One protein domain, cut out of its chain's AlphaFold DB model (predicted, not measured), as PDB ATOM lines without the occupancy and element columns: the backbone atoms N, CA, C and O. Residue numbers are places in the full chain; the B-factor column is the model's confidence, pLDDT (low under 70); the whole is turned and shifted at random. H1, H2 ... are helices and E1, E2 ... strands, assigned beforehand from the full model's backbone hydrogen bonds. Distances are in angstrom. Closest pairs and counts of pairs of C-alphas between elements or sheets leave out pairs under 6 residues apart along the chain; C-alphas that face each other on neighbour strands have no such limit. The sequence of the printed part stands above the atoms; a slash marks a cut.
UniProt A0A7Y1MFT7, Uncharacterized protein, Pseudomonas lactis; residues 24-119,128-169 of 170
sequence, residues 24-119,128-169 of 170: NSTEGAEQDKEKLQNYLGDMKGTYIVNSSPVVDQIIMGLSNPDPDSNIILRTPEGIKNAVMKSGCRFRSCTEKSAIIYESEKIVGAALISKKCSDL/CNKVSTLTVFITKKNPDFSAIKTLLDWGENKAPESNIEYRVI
ATOM      1  N   ASN A  24      -6.564  11.741 -24.182       43.47
ATOM      2  CA  ASN A  24      -7.337  10.533 -24.522       43.47
ATOM      3  C   ASN A  24      -6.572   9.205 -24.372       43.47
ATOM      4  O   ASN A  24      -7.204   8.155 -24.335       43.47
ATOM      5  N   SER A  25      -5.235   9.204 -24.333       53.94
ATOM      6  CA  SER A  25      -4.459   7.953 -24.268       53.94
ATOM      7  C   SER A  25      -4.240   7.453 -22.839       53.94
ATOM      8  O   SER A  25      -4.142   6.248 -22.623       53.94
ATOM      9  N   THR A  26      -4.183   8.357 -21.859       60.50
ATOM     10  CA  THR A  26      -3.953   8.016 -20.449       60.50
ATOM     11  C   THR A  26      -5.208   7.486 -19.764       60.50
ATOM     12  O   THR A  26      -5.115   6.544 -18.987       60.50
ATOM     13  N   GLU A  27      -6.382   8.035 -20.086       66.19
ATOM     14  CA  GLU A  27      -7.654   7.631 -19.470       66.19
ATOM     15  C   GLU A  27      -8.055   6.198 -19.862       66.19
ATOM     16  O   GLU A  27      -8.416   5.392 -19.008       66.19
ATOM     17  N   GLY A  28      -7.892   5.836 -21.141       78.25
ATOM     18  CA  GLY A  28      -8.172   4.477 -21.612       78.25
ATOM     19  C   GLY A  28      -7.216   3.423 -21.042       78.25
ATOM     20  O   GLY A  28      -7.649   2.325 -20.703       78.25
ATOM     21  N   ALA A  29      -5.929   3.756 -20.896       82.06
ATOM     22  CA  ALA A  29      -4.935   2.844 -20.333       82.06
ATOM     23  C   ALA A  29      -5.157   2.593 -18.832       82.06
ATOM     24  O   ALA A  29      -5.004   1.460 -18.379       82.06
ATOM     25  N   GLU A  30      -5.548   3.621 -18.073       87.69
ATOM     26  CA  GLU A  30      -5.852   3.482 -16.645       87.69
ATOM     27  C   GLU A  30      -7.111   2.634 -16.421       87.69
ATOM     28  O   GLU A  30      -7.120   1.731 -15.585       87.69
ATOM     29  N   GLN A  31      -8.146   2.838 -17.239       89.69
ATOM     30  CA  GLN A  31      -9.350   2.011 -17.192       89.69
ATOM     31  C   GLN A  31      -9.064   0.546 -17.569       89.69
ATOM     32  O   GLN A  31      -9.561  -0.379 -16.922       89.69
ATOM     33  N   ASP A  32      -8.257   0.316 -18.611       92.50
ATOM     34  CA  ASP A  32      -7.829  -1.029 -19.006       92.50
ATOM     35  C   ASP A  32      -7.020  -1.694 -17.873       92.50
ATOM     36  O   ASP A  32      -7.201  -2.884 -17.600       92.50
ATOM     37  N   LYS A  33      -6.183  -0.926 -17.161       94.44
ATOM     38  CA  LYS A  33      -5.388  -1.398 -16.020       94.44
ATOM     39  C   LYS A  33      -6.263  -1.871 -14.861       94.44
ATOM     40  O   LYS A  33      -6.047  -2.972 -14.358       94.44
ATOM     41  N   GLU A  34      -7.257  -1.085 -14.459       94.94
ATOM     42  CA  GLU A  34      -8.190  -1.452 -13.384       94.94
ATOM     43  C   GLU A  34      -8.957  -2.740 -13.724       94.94
ATOM     44  O   GLU A  34      -9.032  -3.678 -12.927       94.94
ATOM     45  N   LYS A  35      -9.485  -2.831 -14.948       95.06
ATOM     46  CA  LYS A  35     -10.221  -4.016 -15.411       95.06
ATOM     47  C   LYS A  35      -9.324  -5.252 -15.489       95.06
ATOM     48  O   LYS A  35      -9.759  -6.344 -15.122       95.06
ATOM     49  N   LEU A  36      -8.073  -5.090 -15.922       95.56
ATOM     50  CA  LEU A  36      -7.076  -6.160 -15.919       95.56
ATOM     51  C   LEU A  36      -6.713  -6.603 -14.507       95.56
ATOM     52  O   LEU A  36      -6.569  -7.801 -14.284       95.56
ATOM     53  N   GLN A  37      -6.600  -5.676 -13.559       95.88
ATOM     54  CA  GLN A  37      -6.359  -5.997 -12.155       95.88
ATOM     55  C   GLN A  37      -7.507  -6.833 -11.577       95.88
ATOM     56  O   GLN A  37      -7.256  -7.825 -10.898       95.88
ATOM     57  N   ASN A  38      -8.758  -6.507 -11.912       94.06
ATOM     58  CA  ASN A  38      -9.915  -7.315 -11.520       94.06
ATOM     59  C   ASN A  38      -9.913  -8.715 -12.160       94.06
ATOM     60  O   ASN A  38     -10.402  -9.663 -11.552       94.06
ATOM     61  N   TYR A  39      -9.376  -8.847 -13.377       94.25
ATOM     62  CA  TYR A  39      -9.307 -10.119 -14.099       94.25
ATOM     63  C   TYR A  39      -8.143 -11.011 -13.634       94.25
ATOM     64  O   TYR A  39      -8.322 -12.207 -13.438       94.25
ATOM     65  N   LEU A  40      -6.947 -10.444 -13.453       95.19
ATOM     66  CA  LEU A  40      -5.695 -11.175 -13.197       95.19
ATOM     67  C   LEU A  40      -5.298 -11.221 -11.717       95.19
ATOM     68  O   LEU A  40      -4.434 -12.021 -11.346       95.19
ATOM     69  N   GLY A  41      -5.882 -10.353 -10.889       93.88
ATOM     70  CA  GLY A  41      -5.450 -10.120  -9.515       93.88
ATOM     71  C   GLY A  41      -3.995  -9.643  -9.431       93.88
ATOM     72  O   GLY A  41      -3.435  -9.090 -10.377       93.88
ATOM     73  N   ASP A  42      -3.343  -9.931  -8.304       94.12
ATOM     74  CA  ASP A  42      -1.955  -9.525  -8.020       94.12
ATOM     75  C   ASP A  42      -0.895 -10.437  -8.664       94.12
ATOM     76  O   ASP A  42       0.233 -10.568  -8.168       94.12
ATOM     77  N   MET A  43      -1.246 -11.114  -9.762       93.94
ATOM     78  CA  MET A  43      -0.341 -12.036 -10.437       93.94
ATOM     79  C   MET A  43       0.938 -11.317 -10.883       93.94
ATOM     80  O   MET A  43       0.907 -10.250 -11.500       93.94
ATOM     81  N   LYS A  44       2.081 -11.965 -10.641       93.94
ATOM     82  CA  LYS A  44       3.390 -11.572 -11.173       93.94
ATOM     83  C   LYS A  44       3.906 -12.614 -12.154       93.94
ATOM     84  O   LYS A  44       3.560 -13.791 -12.065       93.94
ATOM     85  N   GLY A  45       4.755 -12.186 -13.080       89.38
ATOM     86  CA  GLY A  45       5.366 -13.086 -14.051       89.38
ATOM     87  C   GLY A  45       6.619 -12.514 -14.692       89.38
ATOM     88  O   GLY A  45       6.984 -11.364 -14.462       89.38
ATOM     89  N   THR A  46       7.276 -13.340 -15.499       89.69
ATOM     90  CA  THR A  46       8.535 -13.034 -16.192       89.69
ATOM     91  C   THR A  46       8.326 -13.133 -17.704       89.69
ATOM     92  O   THR A  46       8.915 -13.994 -18.364       89.69
ATOM     93  N   TYR A  47       7.409 -12.326 -18.239       89.12
ATOM     94  CA  TYR A  47       7.037 -12.391 -19.653       89.12
ATOM     95  C   TYR A  47       7.803 -11.349 -20.471       89.12
ATOM     96  O   TYR A  47       8.558 -11.703 -21.369       89.12
ATOM     97  N   ILE A  48       7.636 -10.073 -20.120       86.56
ATOM     98  CA  ILE A  48       8.329  -8.923 -20.723       86.56
ATOM     99  C   ILE A  48       9.336  -8.346 -19.726       86.56
ATOM    100  O   ILE A  48      10.475  -8.054 -20.078       86.56
ATOM    101  N   VAL A  49       8.924  -8.200 -18.461       85.94
ATOM    102  CA  VAL A  49       9.774  -7.688 -17.379       85.94
ATOM    103  C   VAL A  49       9.824  -8.716 -16.259       85.94
ATOM    104  O   VAL A  49       8.813  -9.323 -15.902       85.94
ATOM    105  N   ASN A  50      11.021  -8.947 -15.726       84.56
ATOM    106  CA  ASN A  50      11.244  -9.964 -14.711       84.56
ATOM    107  C   ASN A  50      10.517  -9.610 -13.400       84.56
ATOM    108  O   ASN A  50      10.735  -8.548 -12.823       84.56
ATOM    109  N   SER A  51       9.687 -10.540 -12.916       86.81
ATOM    110  CA  SER A  51       9.023 -10.501 -11.606       86.81
ATOM    111  C   SER A  51       8.113  -9.283 -11.392       86.81
ATOM    112  O   SER A  51       7.880  -8.856 -10.259       86.81
ATOM    113  N   SER A  52       7.564  -8.738 -12.479       90.12
ATOM    114  CA  SER A  52       6.635  -7.603 -12.462       90.12
ATOM    115  C   SER A  52       5.170  -8.054 -12.460       90.12
ATOM    116  O   SER A  52       4.882  -9.188 -12.864       90.12
ATOM    117  N   PRO A  53       4.223  -7.187 -12.048       96.06
ATOM    118  CA  PRO A  53       2.793  -7.446 -12.209       96.06
ATOM    119  C   PRO A  53       2.441  -7.788 -13.660       96.06
ATOM    120  O   PRO A  53       2.960  -7.178 -14.597       96.06
ATOM    121  N   VAL A  54       1.580  -8.784 -13.866       95.81
ATOM    122  CA  VAL A  54       1.160  -9.200 -15.217       95.81
ATOM    123  C   VAL A  54       0.303  -8.127 -15.880       95.81
ATOM    124  O   VAL A  54       0.445  -7.901 -17.079       95.81
ATOM    125  N   VAL A  55      -0.507  -7.414 -15.095       97.25
ATOM    126  CA  VAL A  55      -1.292  -6.256 -15.544       97.25
ATOM    127  C   VAL A  55      -0.398  -5.233 -16.247       97.25
ATOM    128  O   VAL A  55      -0.637  -4.902 -17.406       97.25
ATOM    129  N   ASP A  56       0.680  -4.795 -15.589       95.56
ATOM    130  CA  ASP A  56       1.607  -3.816 -16.164       95.56
ATOM    131  C   ASP A  56       2.284  -4.357 -17.431       95.56
ATOM    132  O   ASP A  56       2.498  -3.619 -18.390       95.56
ATOM    133  N   GLN A  57       2.589  -5.657 -17.473       94.56
ATOM    134  CA  GLN A  57       3.177  -6.298 -18.651       94.56
ATOM    135  C   GLN A  57       2.212  -6.346 -19.842       94.56
ATOM    136  O   GLN A  57       2.637  -6.099 -20.968       94.56
ATOM    137  N   ILE A  58       0.920  -6.582 -19.611       96.00
ATOM    138  CA  ILE A  58      -0.100  -6.530 -20.665       96.00
ATOM    139  C   ILE A  58      -0.291  -5.097 -21.163       96.00
ATOM    140  O   ILE A  58      -0.281  -4.875 -22.371       96.00
ATOM    141  N   ILE A  59      -0.386  -4.113 -20.264       95.44
ATOM    142  CA  ILE A  59      -0.477  -2.696 -20.653       95.44
ATOM    143  C   ILE A  59       0.755  -2.275 -21.463       95.44
ATOM    144  O   ILE A  59       0.624  -1.632 -22.505       95.44
ATOM    145  N   MET A  60       1.956  -2.707 -21.059       92.44
ATOM    146  CA  MET A  60       3.165  -2.512 -21.860       92.44
ATOM    147  C   MET A  60       3.016  -3.122 -23.254       92.44
ATOM    148  O   MET A  60       3.322  -2.446 -24.233       92.44
ATOM    149  N   GLY A  61       2.514  -4.352 -23.367       92.12
ATOM    150  CA  GLY A  61       2.264  -5.015 -24.647       92.12
ATOM    151  C   GLY A  61       1.119  -4.424 -25.478       92.12
ATOM    152  O   GLY A  61       1.001  -4.791 -26.640       92.12
ATOM    153  N   LEU A  62       0.312  -3.509 -24.932       92.81
ATOM    154  CA  LEU A  62      -0.748  -2.767 -25.633       92.81
ATOM    155  C   LEU A  62      -0.340  -1.332 -26.014       92.81
ATOM    156  O   LEU A  62      -1.095  -0.639 -26.691       92.81
ATOM    157  N   SER A  63       0.843  -0.875 -25.592       90.31
ATOM    158  CA  SER A  63       1.272   0.530 -25.711       90.31
ATOM    159  C   SER A  63       1.393   1.065 -27.144       90.31
ATOM    160  O   SER A  63       1.374   2.279 -27.340       90.31
ATOM    161  N   ASN A  64       1.498   0.192 -28.148       88.12
ATOM    162  CA  ASN A  64       1.380   0.535 -29.561       88.12
ATOM    163  C   ASN A  64       0.279  -0.331 -30.204       88.12
ATOM    164  O   ASN A  64       0.560  -1.486 -30.544       88.12
ATOM    165  N   PRO A  65      -0.961   0.184 -30.330       86.75
ATOM    166  CA  PRO A  65      -2.102  -0.579 -30.830       86.75
ATOM    167  C   PRO A  65      -1.857  -1.160 -32.222       86.75
ATOM    168  O   PRO A  65      -1.267  -0.511 -33.088       86.75
ATOM    169  N   ASP A  66      -2.345  -2.376 -32.452       83.75
ATOM    170  CA  ASP A  66      -2.343  -2.961 -33.789       83.75
ATOM    171  C   ASP A  66      -3.324  -2.180 -34.692       83.75
ATOM    172  O   ASP A  66      -4.359  -1.705 -34.213       83.75
ATOM    173  N   PRO A  67      -3.059  -2.062 -36.007       72.12
ATOM    174  CA  PRO A  67      -3.996  -1.431 -36.943       72.12
ATOM    175  C   PRO A  67      -5.344  -2.166 -36.999       72.12
ATOM    176  O   PRO A  67      -6.375  -1.543 -37.234       72.12
ATOM    177  N   ASP A  68      -5.334  -3.464 -36.690       68.12
ATOM    178  CA  ASP A  68      -6.523  -4.312 -36.569       68.12
ATOM    179  C   ASP A  68      -7.015  -4.422 -35.110       68.12
ATOM    180  O   ASP A  68      -7.611  -5.422 -34.717       68.12
ATOM    181  N   SER A  69      -6.714  -3.439 -34.258       64.56
ATOM    182  CA  SER A  69      -7.244  -3.381 -32.892       64.56
ATOM    183  C   SER A  69      -8.701  -2.898 -32.887       64.56
ATOM    184  O   SER A  69      -9.115  -2.104 -33.729       64.56
ATOM    185  N   ASN A  70      -9.488  -3.350 -31.906       62.59
ATOM    186  CA  ASN A  70     -10.927  -3.081 -31.750       62.59
ATOM    187  C   ASN A  70     -11.838  -3.825 -32.739       62.59
ATOM    188  O   ASN A  70     -12.862  -3.299 -33.182       62.59
ATOM    189  N   ILE A  71     -11.504  -5.073 -33.061       65.00
ATOM    190  CA  ILE A  71     -12.392  -5.926 -33.855       65.00
ATOM    191  C   ILE A  71     -13.586  -6.326 -32.990       65.00
ATOM    192  O   ILE A  71     -13.414  -6.938 -31.931       65.00
ATOM    193  N   ILE A  72     -14.794  -6.011 -33.466       66.31
ATOM    194  CA  ILE A  72     -16.027  -6.583 -32.925       66.31
ATOM    195  C   ILE A  72     -16.021  -8.071 -33.267       66.31
ATOM    196  O   ILE A  72     -16.151  -8.457 -34.433       66.31
ATOM    197  N   LEU A  73     -15.874  -8.907 -32.248       67.38
ATOM    198  CA  LEU A  73     -15.924 -10.349 -32.384       67.38
ATOM    199  C   LEU A  73     -17.379 -10.759 -32.611       67.38
ATOM    200  O   LEU A  73     -18.251 -10.557 -31.765       67.38
ATOM    201  N   ARG A  74     -17.650 -11.327 -33.785       58.62
ATOM    202  CA  ARG A  74     -18.920 -11.985 -34.093       58.62
ATOM    203  C   ARG A  74     -18.698 -13.484 -34.017       58.62
ATOM    204  O   ARG A  74     -18.399 -14.113 -35.028       58.62
ATOM    205  N   THR A  75     -18.805 -14.052 -32.824       56.25
ATOM    206  CA  THR A  75     -18.775 -15.507 -32.667       56.25
ATOM    207  C   THR A  75     -20.205 -16.052 -32.729       56.25
ATOM    208  O   THR A  75     -21.060 -15.561 -31.992       56.25
ATOM    209  N   PRO A  76     -20.496 -17.062 -33.574       52.47
ATOM    210  CA  PRO A  76     -21.775 -17.783 -33.553       52.47
ATOM    211  C   PRO A  76     -22.048 -18.473 -32.205       52.47
ATOM    212  O   PRO A  76     -23.197 -18.721 -31.850       52.47
ATOM    213  N   GLU A  77     -20.984 -18.748 -31.449       56.41
ATOM    214  CA  GLU A  77     -20.981 -19.496 -30.199       56.41
ATOM    215  C   GLU A  77     -20.349 -18.636 -29.089       56.41
ATOM    216  O   GLU A  77     -19.151 -18.352 -29.113       56.41
ATOM    217  N   GLY A  78     -21.143 -18.210 -28.106       53.91
ATOM    218  CA  GLY A  78     -20.626 -17.720 -26.821       53.91
ATOM    219  C   GLY A  78     -20.574 -16.203 -26.656       53.91
ATOM    220  O   GLY A  78     -21.462 -15.656 -26.008       53.91
ATOM    221  N   ILE A  79     -19.565 -15.528 -27.214       63.09
ATOM    222  CA  ILE A  79     -19.269 -14.131 -26.850       63.09
ATOM    223  C   ILE A  79     -20.150 -13.159 -27.640       63.09
ATOM    224  O   ILE A  79     -20.117 -13.120 -28.875       63.09
ATOM    225  N   LYS A  80     -20.955 -12.355 -26.943       64.81
ATOM    226  CA  LYS A  80     -21.858 -11.381 -27.578       64.81
ATOM    227  C   LYS A  80     -21.333  -9.970 -27.373       64.81
ATOM    228  O   LYS A  80     -21.069  -9.556 -26.256       64.81
ATOM    229  N   ASN A  81     -21.269  -9.188 -28.452       75.19
ATOM    230  CA  ASN A  81     -20.799  -7.796 -28.416       75.19
ATOM    231  C   ASN A  81     -19.375  -7.656 -27.854       75.19
ATOM    232  O   ASN A  81     -19.082  -6.696 -27.140       75.19
ATOM    233  N   ALA A  82     -18.503  -8.618 -28.157       83.12
ATOM    234  CA  ALA A  82     -17.140  -8.581 -27.672       83.12
ATOM    235  C   ALA A  82     -16.220  -7.756 -28.567       83.12
ATOM    236  O   ALA A  82     -16.404  -7.694 -29.782       83.12
ATOM    237  N   VAL A  83     -15.217  -7.133 -27.957       88.88
ATOM    238  CA  VAL A  83     -14.206  -6.326 -28.643       88.88
ATOM    239  C   VAL A  83     -12.833  -6.807 -28.217       88.88
ATOM    240  O   VAL A  83     -12.529  -6.848 -27.026       88.88
ATOM    241  N   MET A  84     -11.985  -7.141 -29.185       91.12
ATOM    242  CA  MET A  84     -10.581  -7.430 -28.912       91.12
ATOM    243  C   MET A  84      -9.743  -6.164 -29.081       91.12
ATOM    244  O   MET A  84      -9.704  -5.585 -30.168       91.12
ATOM    245  N   LYS A  85      -9.023  -5.764 -28.031       93.25
ATOM    246  CA  LYS A  85      -7.909  -4.815 -28.140       93.25
ATOM    247  C   LYS A  85      -6.607  -5.599 -28.218       93.25
ATOM    248  O   LYS A  85      -6.401  -6.532 -27.449       93.25
ATOM    249  N   SER A  86      -5.721  -5.205 -29.118       94.50
ATOM    250  CA  SER A  86      -4.400  -5.810 -29.264       94.50
ATOM    251  C   SER A  86      -3.368  -4.761 -29.646       94.50
ATOM    252  O   SER A  86      -3.696  -3.698 -30.180       94.50
ATOM    253  N   GLY A  87      -2.108  -5.060 -29.362       93.00
ATOM    254  CA  GLY A  87      -0.999  -4.195 -29.719       93.00
ATOM    255  C   GLY A  87       0.344  -4.863 -29.511       93.00
ATOM    256  O   GLY A  87       0.452  -6.074 -29.286       93.00
ATOM    257  N   CYS A  88       1.381  -4.042 -29.584       91.56
ATOM    258  CA  CYS A  88       2.735  -4.421 -29.236       91.56
ATOM    259  C   CYS A  88       3.369  -3.450 -28.251       91.56
ATOM    260  O   CYS A  88       2.912  -2.319 -28.065       91.56
ATOM    261  N   ARG A  89       4.463  -3.890 -27.632       91.12
ATOM    262  CA  ARG A  89       5.266  -3.004 -26.806       91.12
ATOM    263  C   ARG A  89       5.883  -1.911 -27.668       91.12
ATOM    264  O   ARG A  89       6.414  -2.167 -28.748       91.12
ATOM    265  N   PHE A  90       5.852  -0.679 -27.172       82.81
ATOM    266  CA  PHE A  90       6.487   0.454 -27.827       82.81
ATOM    267  C   PHE A  90       7.943   0.120 -28.189       82.81
ATOM    268  O   PHE A  90       8.734  -0.279 -27.332       82.81
ATOM    269  N   ARG A  91       8.284   0.273 -29.476       81.56
ATOM    270  CA  ARG A  91       9.595  -0.064 -30.070       81.56
ATOM    271  C   ARG A  91       9.984  -1.554 -30.034       81.56
ATOM    272  O   ARG A  91      11.129  -1.874 -30.337       81.56
ATOM    273  N   SER A  92       9.062  -2.463 -29.718       79.12
ATOM    274  CA  SER A  92       9.270  -3.915 -29.751       79.12
ATOM    275  C   SER A  92       8.025  -4.628 -30.280       79.12
ATOM    276  O   SER A  92       7.109  -4.981 -29.542       79.12
ATOM    277  N   CYS A  93       8.002  -4.892 -31.587       77.94
ATOM    278  CA  CYS A  93       6.879  -5.595 -32.212       77.94
ATOM    279  C   CYS A  93       6.860  -7.104 -31.923       77.94
ATOM    280  O   CYS A  93       5.874  -7.758 -32.261       77.94
ATOM    281  N   THR A  94       7.917  -7.658 -31.323       84.88
ATOM    282  CA  THR A  94       8.002  -9.079 -30.944       84.88
ATOM    283  C   THR A  94       7.290  -9.398 -29.636       84.88
ATOM    284  O   THR A  94       7.014 -10.563 -29.368       84.88
ATOM    285  N   GLU A  95       7.017  -8.380 -28.822       91.38
ATOM    286  CA  GLU A  95       6.286  -8.505 -27.564       91.38
ATOM    287  C   GLU A  95       4.911  -7.879 -27.753       91.38
ATOM    288  O   GLU A  95       4.799  -6.710 -28.130       91.38
ATOM    289  N   LYS A  96       3.863  -8.673 -27.551       94.19
ATOM    290  CA  LYS A  96       2.491  -8.287 -27.884       94.19
ATOM    291  C   LYS A  96       1.540  -8.658 -26.774       94.19
ATOM    292  O   LYS A  96       1.802  -9.578 -25.999       94.19
ATOM    293  N   SER A  97       0.412  -7.975 -26.718       96.38
ATOM    294  CA  SER A  97      -0.673  -8.357 -25.826       96.38
ATOM    295  C   SER A  97      -2.017  -8.167 -26.498       96.38
ATOM    296  O   SER A  97      -2.164  -7.355 -27.413       96.38
ATOM    297  N   ALA A  98      -2.982  -8.950 -26.038       96.19
ATOM    298  CA  ALA A  98      -4.370  -8.840 -26.431       96.19
ATOM    299  C   ALA A  98      -5.273  -9.029 -25.219       96.19
ATOM    300  O   ALA A  98      -4.975  -9.818 -24.321       96.19
ATOM    301  N   ILE A  99      -6.382  -8.298 -25.219       95.25
ATOM    302  CA  ILE A  99      -7.445  -8.382 -24.224       95.25
ATOM    303  C   ILE A  99      -8.787  -8.412 -24.948       95.25
ATOM    304  O   ILE A  99      -8.982  -7.715 -25.947       95.25
ATOM    305  N   ILE A 100      -9.709  -9.230 -24.455       93.25
ATOM    306  CA  ILE A 100     -11.064  -9.353 -24.986       93.25
ATOM    307  C   ILE A 100     -12.031  -8.812 -23.948       93.25
ATOM    308  O   ILE A 100     -12.073  -9.292 -22.813       93.25
ATOM    309  N   TYR A 101     -12.819  -7.833 -24.372       90.62
ATOM    310  CA  TYR A 101     -13.924  -7.277 -23.617       90.62
ATOM    311  C   TYR A 101     -15.233  -7.933 -24.018       90.62
ATOM    312  O   TYR A 101     -15.511  -8.025 -25.207       90.62
ATOM    313  N   GLU A 102     -16.069  -8.276 -23.044       88.81
ATOM    314  CA  GLU A 102     -17.499  -8.523 -23.210       88.81
ATOM    315  C   GLU A 102     -18.258  -7.600 -22.248       88.81
ATOM    316  O   GLU A 102     -18.068  -7.668 -21.033       88.81
ATOM    317  N   SER A 103     -19.086  -6.695 -22.784       85.12
ATOM    318  CA  SER A 103     -19.889  -5.750 -21.984       85.12
ATOM    319  C   SER A 103     -19.094  -5.070 -20.854       85.12
ATOM    320  O   SER A 103     -19.469  -5.150 -19.685       85.12
ATOM    321  N   GLU A 104     -17.980  -4.419 -21.208       85.06
ATOM    322  CA  GLU A 104     -17.041  -3.726 -20.304       85.06
ATOM    323  C   GLU A 104     -16.175  -4.609 -19.392       85.06
ATOM    324  O   GLU A 104     -15.277  -4.083 -18.730       85.06
ATOM    325  N   LYS A 105     -16.371  -5.931 -19.375       90.06
ATOM    326  CA  LYS A 105     -15.577  -6.867 -18.568       90.06
ATOM    327  C   LYS A 105     -14.532  -7.565 -19.418       90.06
ATOM    328  O   LYS A 105     -14.816  -7.951 -20.546       90.06
ATOM    329  N   ILE A 106     -13.337  -7.764 -18.873       92.62
ATOM    330  CA  ILE A 106     -12.336  -8.604 -19.529       92.62
ATOM    331  C   ILE A 106     -12.727 -10.063 -19.321       92.62
ATOM    332  O   ILE A 106     -12.920 -10.502 -18.188       92.62
ATOM    333  N   VAL A 107     -12.846 -10.794 -20.425       91.81
ATOM    334  CA  VAL A 107     -13.149 -12.235 -20.439       91.81
ATOM    335  C   VAL A 107     -11.954 -13.073 -20.894       91.81
ATOM    336  O   VAL A 107     -11.900 -14.273 -20.637       91.81
ATOM    337  N   GLY A 108     -10.951 -12.437 -21.503       93.75
ATOM    338  CA  GLY A 108      -9.730 -13.089 -21.961       93.75
ATOM    339  C   GLY A 108      -8.558 -12.120 -22.035       93.75
ATOM    340  O   GLY A 108      -8.727 -10.966 -22.428       93.75
ATOM    341  N   ALA A 109      -7.363 -12.604 -21.709       97.31
ATOM    342  CA  ALA A 109      -6.116 -11.887 -21.943       97.31
ATOM    343  C   ALA A 109      -5.022 -12.847 -22.425       97.31
ATOM    344  O   ALA A 109      -4.966 -14.007 -22.005       97.31
ATOM    345  N   ALA A 110      -4.127 -12.358 -23.277       97.69
ATOM    346  CA  ALA A 110      -2.952 -13.098 -23.717       97.69
ATOM    347  C   ALA A 110      -1.744 -12.188 -23.942       97.69
ATOM    348  O   ALA A 110      -1.872 -10.984 -24.179       97.69
ATOM    349  N   LEU A 111      -0.559 -12.794 -23.898       96.50
ATOM    350  CA  LEU A 111       0.719 -12.123 -24.096       96.50
ATOM    351  C   LEU A 111       1.639 -12.993 -24.960       96.50
ATOM    352  O   LEU A 111       1.810 -14.179 -24.691       96.50
ATOM    353  N   ILE A 112       2.253 -12.397 -25.981       95.44
ATOM    354  CA  ILE A 112       3.332 -13.010 -26.763       95.44
ATOM    355  C   ILE A 112       4.648 -12.419 -26.274       95.44
ATOM    356  O   ILE A 112       4.840 -11.205 -26.326       95.44
ATOM    357  N   SER A 113       5.542 -13.268 -25.776       92.38
ATOM    358  CA  SER A 113       6.854 -12.861 -25.261       92.38
ATOM    359  C   SER A 113       7.974 -13.673 -25.890       92.38
ATOM    360  O   SER A 113       7.778 -14.817 -26.304       92.38
ATOM    361  N   LYS A 114       9.181 -13.105 -25.916       85.62
ATOM    362  CA  LYS A 114      10.411 -13.872 -26.117       85.62
ATOM    363  C   LYS A 114      11.171 -13.886 -24.807       85.62
ATOM    364  O   LYS A 114      11.685 -12.858 -24.381       85.62
ATOM    365  N   LYS A 115      11.255 -15.055 -24.172       70.00
ATOM    366  CA  LYS A 115      12.079 -15.214 -22.972       70.00
ATOM    367  C   LYS A 115      13.532 -14.942 -23.348       70.00
ATOM    368  O   LYS A 115      14.117 -15.667 -24.154       70.00
ATOM    369  N   CYS A 116      14.096 -13.893 -22.771       62.28
ATOM    370  CA  CYS A 116      15.528 -13.673 -22.760       62.28
ATOM    371  C   CYS A 116      16.082 -14.258 -21.469       62.28
ATOM    372  O   CYS A 116      15.530 -14.023 -20.396       62.28
ATOM    373  N   SER A 117      17.128 -15.075 -21.581       56.38
ATOM    374  CA  SER A 117      17.863 -15.520 -20.399       56.38
ATOM    375  C   SER A 117      18.356 -14.279 -19.647       56.38
ATOM    376  O   SER A 117      18.896 -13.357 -20.262       56.38
ATOM    377  N   ASP A 118      18.073 -14.219 -18.341       52.44
ATOM    378  CA  ASP A 118      18.407 -13.083 -17.481       52.44
ATOM    379  C   ASP A 118      19.874 -12.675 -17.699       52.44
ATOM    380  O   ASP A 118      20.796 -13.455 -17.461       52.44
ATOM    381  N   LEU A 119      20.091 -11.431 -18.134       48.69
ATOM    382  CA  LEU A 119      21.404 -10.827 -18.392       48.69
ATOM    383  C   LEU A 119      22.169 -10.516 -17.089       48.69
ATOM    384  O   LEU A 119      22.718  -9.430 -16.925       48.69
ATOM    385  N   CYS A 128      18.246 -14.543 -26.150       64.19
ATOM    386  CA  CYS A 128      16.792 -14.570 -26.320       64.19
ATOM    387  C   CYS A 128      16.379 -15.811 -27.105       64.19
ATOM    388  O   CYS A 128      16.951 -16.106 -28.158       64.19
ATOM    389  N   ASN A 129      15.378 -16.530 -26.595       68.00
ATOM    390  CA  ASN A 129      14.785 -17.649 -27.308       68.00
ATOM    391  C   ASN A 129      14.365 -17.182 -28.706       68.00
ATOM    392  O   ASN A 129      13.711 -16.149 -28.869       68.00
ATOM    393  N   LYS A 130      14.750 -17.952 -29.729       76.38
ATOM    394  CA  LYS A 130      14.354 -17.658 -31.114       76.38
ATOM    395  C   LYS A 130      12.835 -17.748 -31.271       76.38
ATOM    396  O   LYS A 130      12.248 -16.906 -31.954       76.38
ATOM    397  N   VAL A 131      12.238 -18.709 -30.565       86.50
ATOM    398  CA  VAL A 131      10.807 -19.013 -30.538       86.50
ATOM    399  C   VAL A 131      10.117 -18.208 -29.437       86.50
ATOM    400  O   VAL A 131      10.573 -18.188 -28.288       86.50
ATOM    401  N   SER A 132       9.025 -17.534 -29.787       91.94
ATOM    402  CA  SER A 132       8.159 -16.830 -28.841       91.94
ATOM    403  C   SER A 132       7.289 -17.796 -28.036       91.94
ATOM    404  O   SER A 132       7.198 -18.990 -28.308       91.94
ATOM    405  N   THR A 133       6.669 -17.289 -26.982       94.25
ATOM    406  CA  THR A 133       5.662 -18.002 -26.200       94.25
ATOM    407  C   THR A 133       4.396 -17.164 -26.169       94.25
ATOM    408  O   THR A 133       4.439 -16.017 -25.720       94.25
ATOM    409  N   LEU A 134       3.292 -17.740 -26.635       97.00
ATOM    410  CA  LEU A 134       1.941 -17.243 -26.431       97.00
ATOM    411  C   LEU A 134       1.458 -17.762 -25.080       97.00
ATOM    412  O   LEU A 134       1.245 -18.957 -24.906       97.00
ATOM    413  N   THR A 135       1.285 -16.863 -24.121       97.56
ATOM    414  CA  THR A 135       0.661 -17.173 -22.836       97.56
ATOM    415  C   THR A 135      -0.794 -16.723 -22.858       97.56
ATOM    416  O   THR A 135      -1.049 -15.535 -23.048       97.56
ATOM    417  N   VAL A 136      -1.733 -17.643 -22.634       97.62
ATOM    418  CA  VAL A 136      -3.171 -17.361 -22.504       97.62
ATOM    419  C   VAL A 136      -3.574 -17.476 -21.035       97.62
ATOM    420  O   VAL A 136      -3.341 -18.508 -20.396       97.62
ATOM    421  N   PHE A 137      -4.178 -16.420 -20.493       96.56
ATOM    422  CA  PHE A 137      -4.678 -16.388 -19.120       96.56
ATOM    423  C   PHE A 137      -6.124 -16.892 -19.094       96.56
ATOM    424  O   PHE A 137      -6.971 -16.387 -19.825       96.56
ATOM    425  N   ILE A 138      -6.389 -17.918 -18.287       91.31
ATOM    426  CA  ILE A 138      -7.664 -18.640 -18.234       91.31
ATOM    427  C   ILE A 138      -8.234 -18.548 -16.826       91.31
ATOM    428  O   ILE A 138      -7.592 -18.988 -15.873       91.31
ATOM    429  N   THR A 139      -9.461 -18.053 -16.690       88.69
ATOM    430  CA  THR A 139     -10.187 -18.070 -15.416       88.69
ATOM    431  C   THR A 139     -10.461 -19.503 -14.969       88.69
ATOM    432  O   THR A 139     -10.967 -20.337 -15.723       88.69
ATOM    433  N   LYS A 140     -10.150 -19.814 -13.708       84.62
ATOM    434  CA  LYS A 140     -10.460 -21.127 -13.126       84.62
ATOM    435  C   LYS A 140     -11.967 -21.360 -13.056       84.62
ATOM    436  O   LYS A 140     -12.436 -22.482 -13.239       84.62
ATOM    437  N   LYS A 141     -12.720 -20.305 -12.743       79.69
ATOM    438  CA  LYS A 141     -14.180 -20.322 -12.684       79.69
ATOM    439  C   LYS A 141     -14.730 -19.859 -14.028       79.69
ATOM    440  O   LYS A 141     -14.537 -18.707 -14.396       79.69
ATOM    441  N   ASN A 142     -15.441 -20.755 -14.711       80.12
ATOM    442  CA  ASN A 142     -16.120 -20.503 -15.987       80.12
ATOM    443  C   ASN A 142     -15.172 -19.978 -17.082       80.12
ATOM    444  O   ASN A 142     -15.264 -18.808 -17.451       80.12
ATOM    445  N   PRO A 143     -14.257 -20.822 -17.593       84.00
ATOM    446  CA  PRO A 143     -13.432 -20.441 -18.729       84.00
ATOM    447  C   PRO A 143     -14.315 -20.151 -19.948       84.00
ATOM    448  O   PRO A 143     -15.162 -20.963 -20.322       84.00
ATOM    449  N   ASP A 144     -14.090 -19.006 -20.586       86.69
ATOM    450  CA  ASP A 144     -14.711 -18.688 -21.868       86.69
ATOM    451  C   ASP A 144     -13.886 -19.316 -23.001       86.69
ATOM    452  O   ASP A 144     -12.854 -18.792 -23.428       86.69
ATOM    453  N   PHE A 145     -14.331 -20.477 -23.480       88.69
ATOM    454  CA  PHE A 145     -13.646 -21.210 -24.545       88.69
ATOM    455  C   PHE A 145     -13.624 -20.463 -25.881       88.69
ATOM    456  O   PHE A 145     -12.671 -20.624 -26.647       88.69
ATOM    457  N   SER A 146     -14.618 -19.617 -26.152       88.19
ATOM    458  CA  SER A 146     -14.641 -18.799 -27.363       88.19
ATOM    459  C   SER A 146     -13.595 -17.687 -27.280       88.19
ATOM    460  O   SER A 146     -12.892 -17.423 -28.262       88.19
ATOM    461  N   ALA A 147     -13.428 -17.071 -26.104       89.62
ATOM    462  CA  ALA A 147     -12.367 -16.093 -25.869       89.62
ATOM    463  C   ALA A 147     -10.982 -16.749 -25.983       89.62
ATOM    464  O   ALA A 147     -10.107 -16.222 -26.670       89.62
ATOM    465  N   ILE A 148     -10.802 -17.936 -25.391       92.81
ATOM    466  CA  ILE A 148      -9.556 -18.711 -25.497       92.81
ATOM    467  C   ILE A 148      -9.235 -19.007 -26.962       92.81
ATOM    468  O   ILE A 148      -8.131 -18.704 -27.411       92.81
ATOM    469  N   LYS A 149     -10.193 -19.544 -27.727       92.69
ATOM    470  CA  LYS A 149      -9.998 -19.831 -29.153       92.69
ATOM    471  C   LYS A 149      -9.604 -18.573 -29.928       92.69
ATOM    472  O   LYS A 149      -8.666 -18.613 -30.714       92.69
ATOM    473  N   THR A 150     -10.270 -17.451 -29.666       91.38
ATOM    474  CA  THR A 150      -9.959 -16.168 -30.315       91.38
ATOM    475  C   THR A 150      -8.526 -15.715 -30.028       91.38
ATOM    476  O   THR A 150      -7.833 -15.250 -30.931       91.38
ATOM    477  N   LEU A 151      -8.054 -15.872 -28.788       94.31
ATOM    478  CA  LEU A 151      -6.679 -15.535 -28.406       94.31
ATOM    479  C   LEU A 151      -5.649 -16.484 -29.034       94.31
ATOM    480  O   LEU A 151      -4.552 -16.041 -29.370       94.31
ATOM    481  N   LEU A 152      -5.992 -17.762 -29.220       95.56
ATOM    482  CA  LEU A 152      -5.148 -18.718 -29.940       95.56
ATOM    483  C   LEU A 152      -5.042 -18.359 -31.426       95.56
ATOM    484  O   LEU A 152      -3.931 -18.263 -31.943       95.56
ATOM    485  N   ASP A 153      -6.170 -18.077 -32.082       93.56
ATOM    486  CA  ASP A 153      -6.209 -17.665 -33.491       93.56
ATOM    487  C   ASP A 153      -5.439 -16.343 -33.701       93.56
ATOM    488  O   ASP A 153      -4.671 -16.193 -34.654       93.56
ATOM    489  N   TRP A 154      -5.588 -15.389 -32.773       93.44
ATOM    490  CA  TRP A 154      -4.799 -14.155 -32.752       93.44
ATOM    491  C   TRP A 154      -3.299 -14.439 -32.605       93.44
ATOM    492  O   TRP A 154      -2.488 -13.867 -33.335       93.44
ATOM    493  N   GLY A 155      -2.924 -15.321 -31.678       94.31
ATOM    494  CA  GLY A 155      -1.534 -15.680 -31.431       94.31
ATOM    495  C   GLY A 155      -0.866 -16.327 -32.641       94.31
ATOM    496  O   GLY A 155       0.229 -15.907 -33.017       94.31
ATOM    497  N   GLU A 156      -1.554 -17.263 -33.292       94.75
ATOM    498  CA  GLU A 156      -1.093 -17.927 -34.518       94.75
ATOM    499  C   GLU A 156      -0.875 -16.922 -35.659       94.75
ATOM    500  O   GLU A 156       0.127 -16.979 -36.368       94.75
ATOM    501  N   ASN A 157      -1.764 -15.934 -35.798       93.00
ATOM    502  CA  ASN A 157      -1.611 -14.884 -36.802       93.00
ATOM    503  C   ASN A 157      -0.427 -13.943 -36.517       93.00
ATOM    504  O   ASN A 157       0.255 -13.502 -37.444       93.00
ATOM    505  N   LYS A 158      -0.199 -13.587 -35.248       92.25
ATOM    506  CA  LYS A 158       0.758 -12.531 -34.870       92.25
ATOM    507  C   LYS A 158       2.162 -13.041 -34.573       92.25
ATOM    508  O   LYS A 158       3.113 -12.264 -34.684       92.25
ATOM    509  N   ALA A 159       2.294 -14.296 -34.166       91.56
ATOM    510  CA  ALA A 159       3.563 -14.954 -33.904       91.56
ATOM    511  C   ALA A 159       3.405 -16.465 -34.145       91.56
ATOM    512  O   ALA A 159       3.305 -17.224 -33.171       91.56
ATOM    513  N   PRO A 160       3.383 -16.894 -35.422       91.62
ATOM    514  CA  PRO A 160       3.268 -18.305 -35.765       91.62
ATOM    515  C   PRO A 160       4.399 -19.104 -35.116       91.62
ATOM    516  O   PRO A 160       5.480 -18.569 -34.851       91.62
ATOM    517  N   GLU A 161       4.136 -20.382 -34.844       90.25
ATOM    518  CA  GLU A 161       5.086 -21.310 -34.206       90.25
ATOM    519  C   GLU A 161       5.456 -20.950 -32.752       90.25
ATOM    520  O   GLU A 161       6.397 -21.509 -32.184       90.25
ATOM    521  N   SER A 162       4.727 -20.027 -32.116       92.81
ATOM    522  CA  SER A 162       4.915 -19.754 -30.691       92.81
ATOM    523  C   SER A 162       4.608 -20.995 -29.856       92.81
ATOM    524  O   SER A 162       3.605 -21.674 -30.062       92.81
ATOM    525  N   ASN A 163       5.418 -21.238 -28.825       94.88
ATOM    526  CA  ASN A 163       5.033 -22.182 -27.780       94.88
ATOM    527  C   ASN A 163       3.747 -21.686 -27.109       94.88
ATOM    528  O   ASN A 163       3.653 -20.502 -26.781       94.88
ATOM    529  N   ILE A 164       2.786 -22.573 -26.875       96.06
ATOM    530  CA  ILE A 164       1.526 -22.214 -26.220       96.06
ATOM    531  C   ILE A 164       1.626 -22.563 -24.738       96.06
ATOM    532  O   ILE A 164       1.950 -23.689 -24.363       96.06
ATOM    533  N   GLU A 165       1.334 -21.585 -23.891       95.69
ATOM    534  CA  GLU A 165       1.345 -21.710 -22.444       95.69
ATOM    535  C   GLU A 165       0.009 -21.231 -21.874       95.69
ATOM    536  O   GLU A 165      -0.487 -20.160 -22.214       95.69
ATOM    537  N   TYR A 166      -0.571 -22.017 -20.973       95.00
ATOM    538  CA  TYR A 166      -1.798 -21.650 -20.278       95.00
ATOM    539  C   TYR A 166      -1.491 -21.243 -18.840       95.00
ATOM    540  O   TYR A 166      -0.692 -21.878 -18.140       95.00
ATOM    541  N   ARG A 167      -2.133 -20.169 -18.383       95.38
ATOM    542  CA  ARG A 167      -2.021 -19.667 -17.014       95.38
ATOM    543  C   ARG A 167      -3.391 -19.583 -16.384       95.38
ATOM    544  O   ARG A 167      -4.188 -18.730 -16.746       95.38
ATOM    545  N   VAL A 168      -3.643 -20.471 -15.431       91.75
ATOM    546  CA  VAL A 168      -4.897 -20.472 -14.683       91.75
ATOM    547  C   VAL A 168      -4.869 -19.345 -13.650       91.75
ATOM    548  O   VAL A 168      -3.950 -19.285 -12.831       91.75
ATOM    549  N   ILE A 169      -5.866 -18.467 -13.698       92.50
ATOM    550  CA  ILE A 169      -6.075 -17.335 -12.782       92.50
ATOM    551  C   ILE A 169      -7.296 -17.611 -11.886       92.50
ATOM    552  O   ILE A 169      -8.131 -18.454 -12.231       92.50
TER     553      ILE A 169
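This is residues 24 to 119 and 128 to 169 of the 170 residues of an uncharacterized protein of Pseudomonas lactis (UniProt A0A7Y1MFT7). A twisted six-stranded sheet curls round one helix, H3, on one face, while two helices, H1 and H2, pack on its other face as a helical hairpin; H1 meets the sheet with residues 32 to 40. These are three layers, helices on both faces of a sheet. The printed part has 138 residues, with three named helices and six named strands in the order H1 H2 E1 E2 E3 E4 E5 H3 E6; the sheet runs E1 E2 E3 E4 E5 E6 and is mixed, and the class is mixed, helices and strands. The whole is compact, with a radius of gyration of the C-alphas of 13.9 A and spans of 44 by 33 by 31 A.

Start in the sheet at E3, residues 92 to 102, 27.9 A long, which bends by 68 degrees at residue 95. Beside it find E2, residues 82 to 89, 23.1 A, and E4, residues 105 to 113, 24.2 A. The edge strands are E1, residues 71 to 73, and E6, residues 163 to 169, 19.3 A, ending at C-alpha 169 (-6.075, -17.335, -12.782); E5, residues 133 to 139, 19.2 A, is an inner strand. Find C-alpha 24 at (-7.337, 10.533, -24.522); from there H1 runs 24.5 A to residue 40. H2 is residues 54 to 62, and H3 is residues 145 to 158, 19.7 A.

E1 E2 E3 E4 form a meander, each strand the antiparallel neighbour of the one before: look for N 73 and O 82 at 2.8 A, N 85 and O 99 at 2.9 A, and N 100 and O 108 at 2.8 A. E5 is antiparallel to E4, with N 135 and O 111 at 2.8 A. E5, H3, E6 make a strand-helix-strand unit, two parallel neighbour strands with a helix between, its crossover right-handed; N 136 and O 165 are 2.8 A apart. The closest C-alphas of H3 and E4 are those of Ala 147 and Gly 108, 5.6 A. On the opposite face, H2 runs across the strands at a height over the sheet of 7.7 A; its closest C-alpha to E3 is Gly 61, 4.6 A from that of Ser 97. H1 lies over E3 and E4, across the strands, at a height of 10.4 A. H1 and H2 touch, C-alphas 36 and 55 being closest at 5.8 A, at a tilt of 38 degrees, only just steep, opposite ways. H3 is apart from both. Every O i to N i+4 pair is within hydrogen-bond range in H2 and H3; in H1, 11 of 13 are.

The C-alphas farthest apart are those of Pro 76 and Leu 119, 46.3 A. Residues 120 to 127 are not printed; C-alphas 119 and 128 are 9.9 A apart across this cut. The link from H1 to H2 is long, 13 residues. Check the B-factor column: pLDDT is under 70 at residues 24 to 27, 68 to 80, 116 to 119 and 128 to 129.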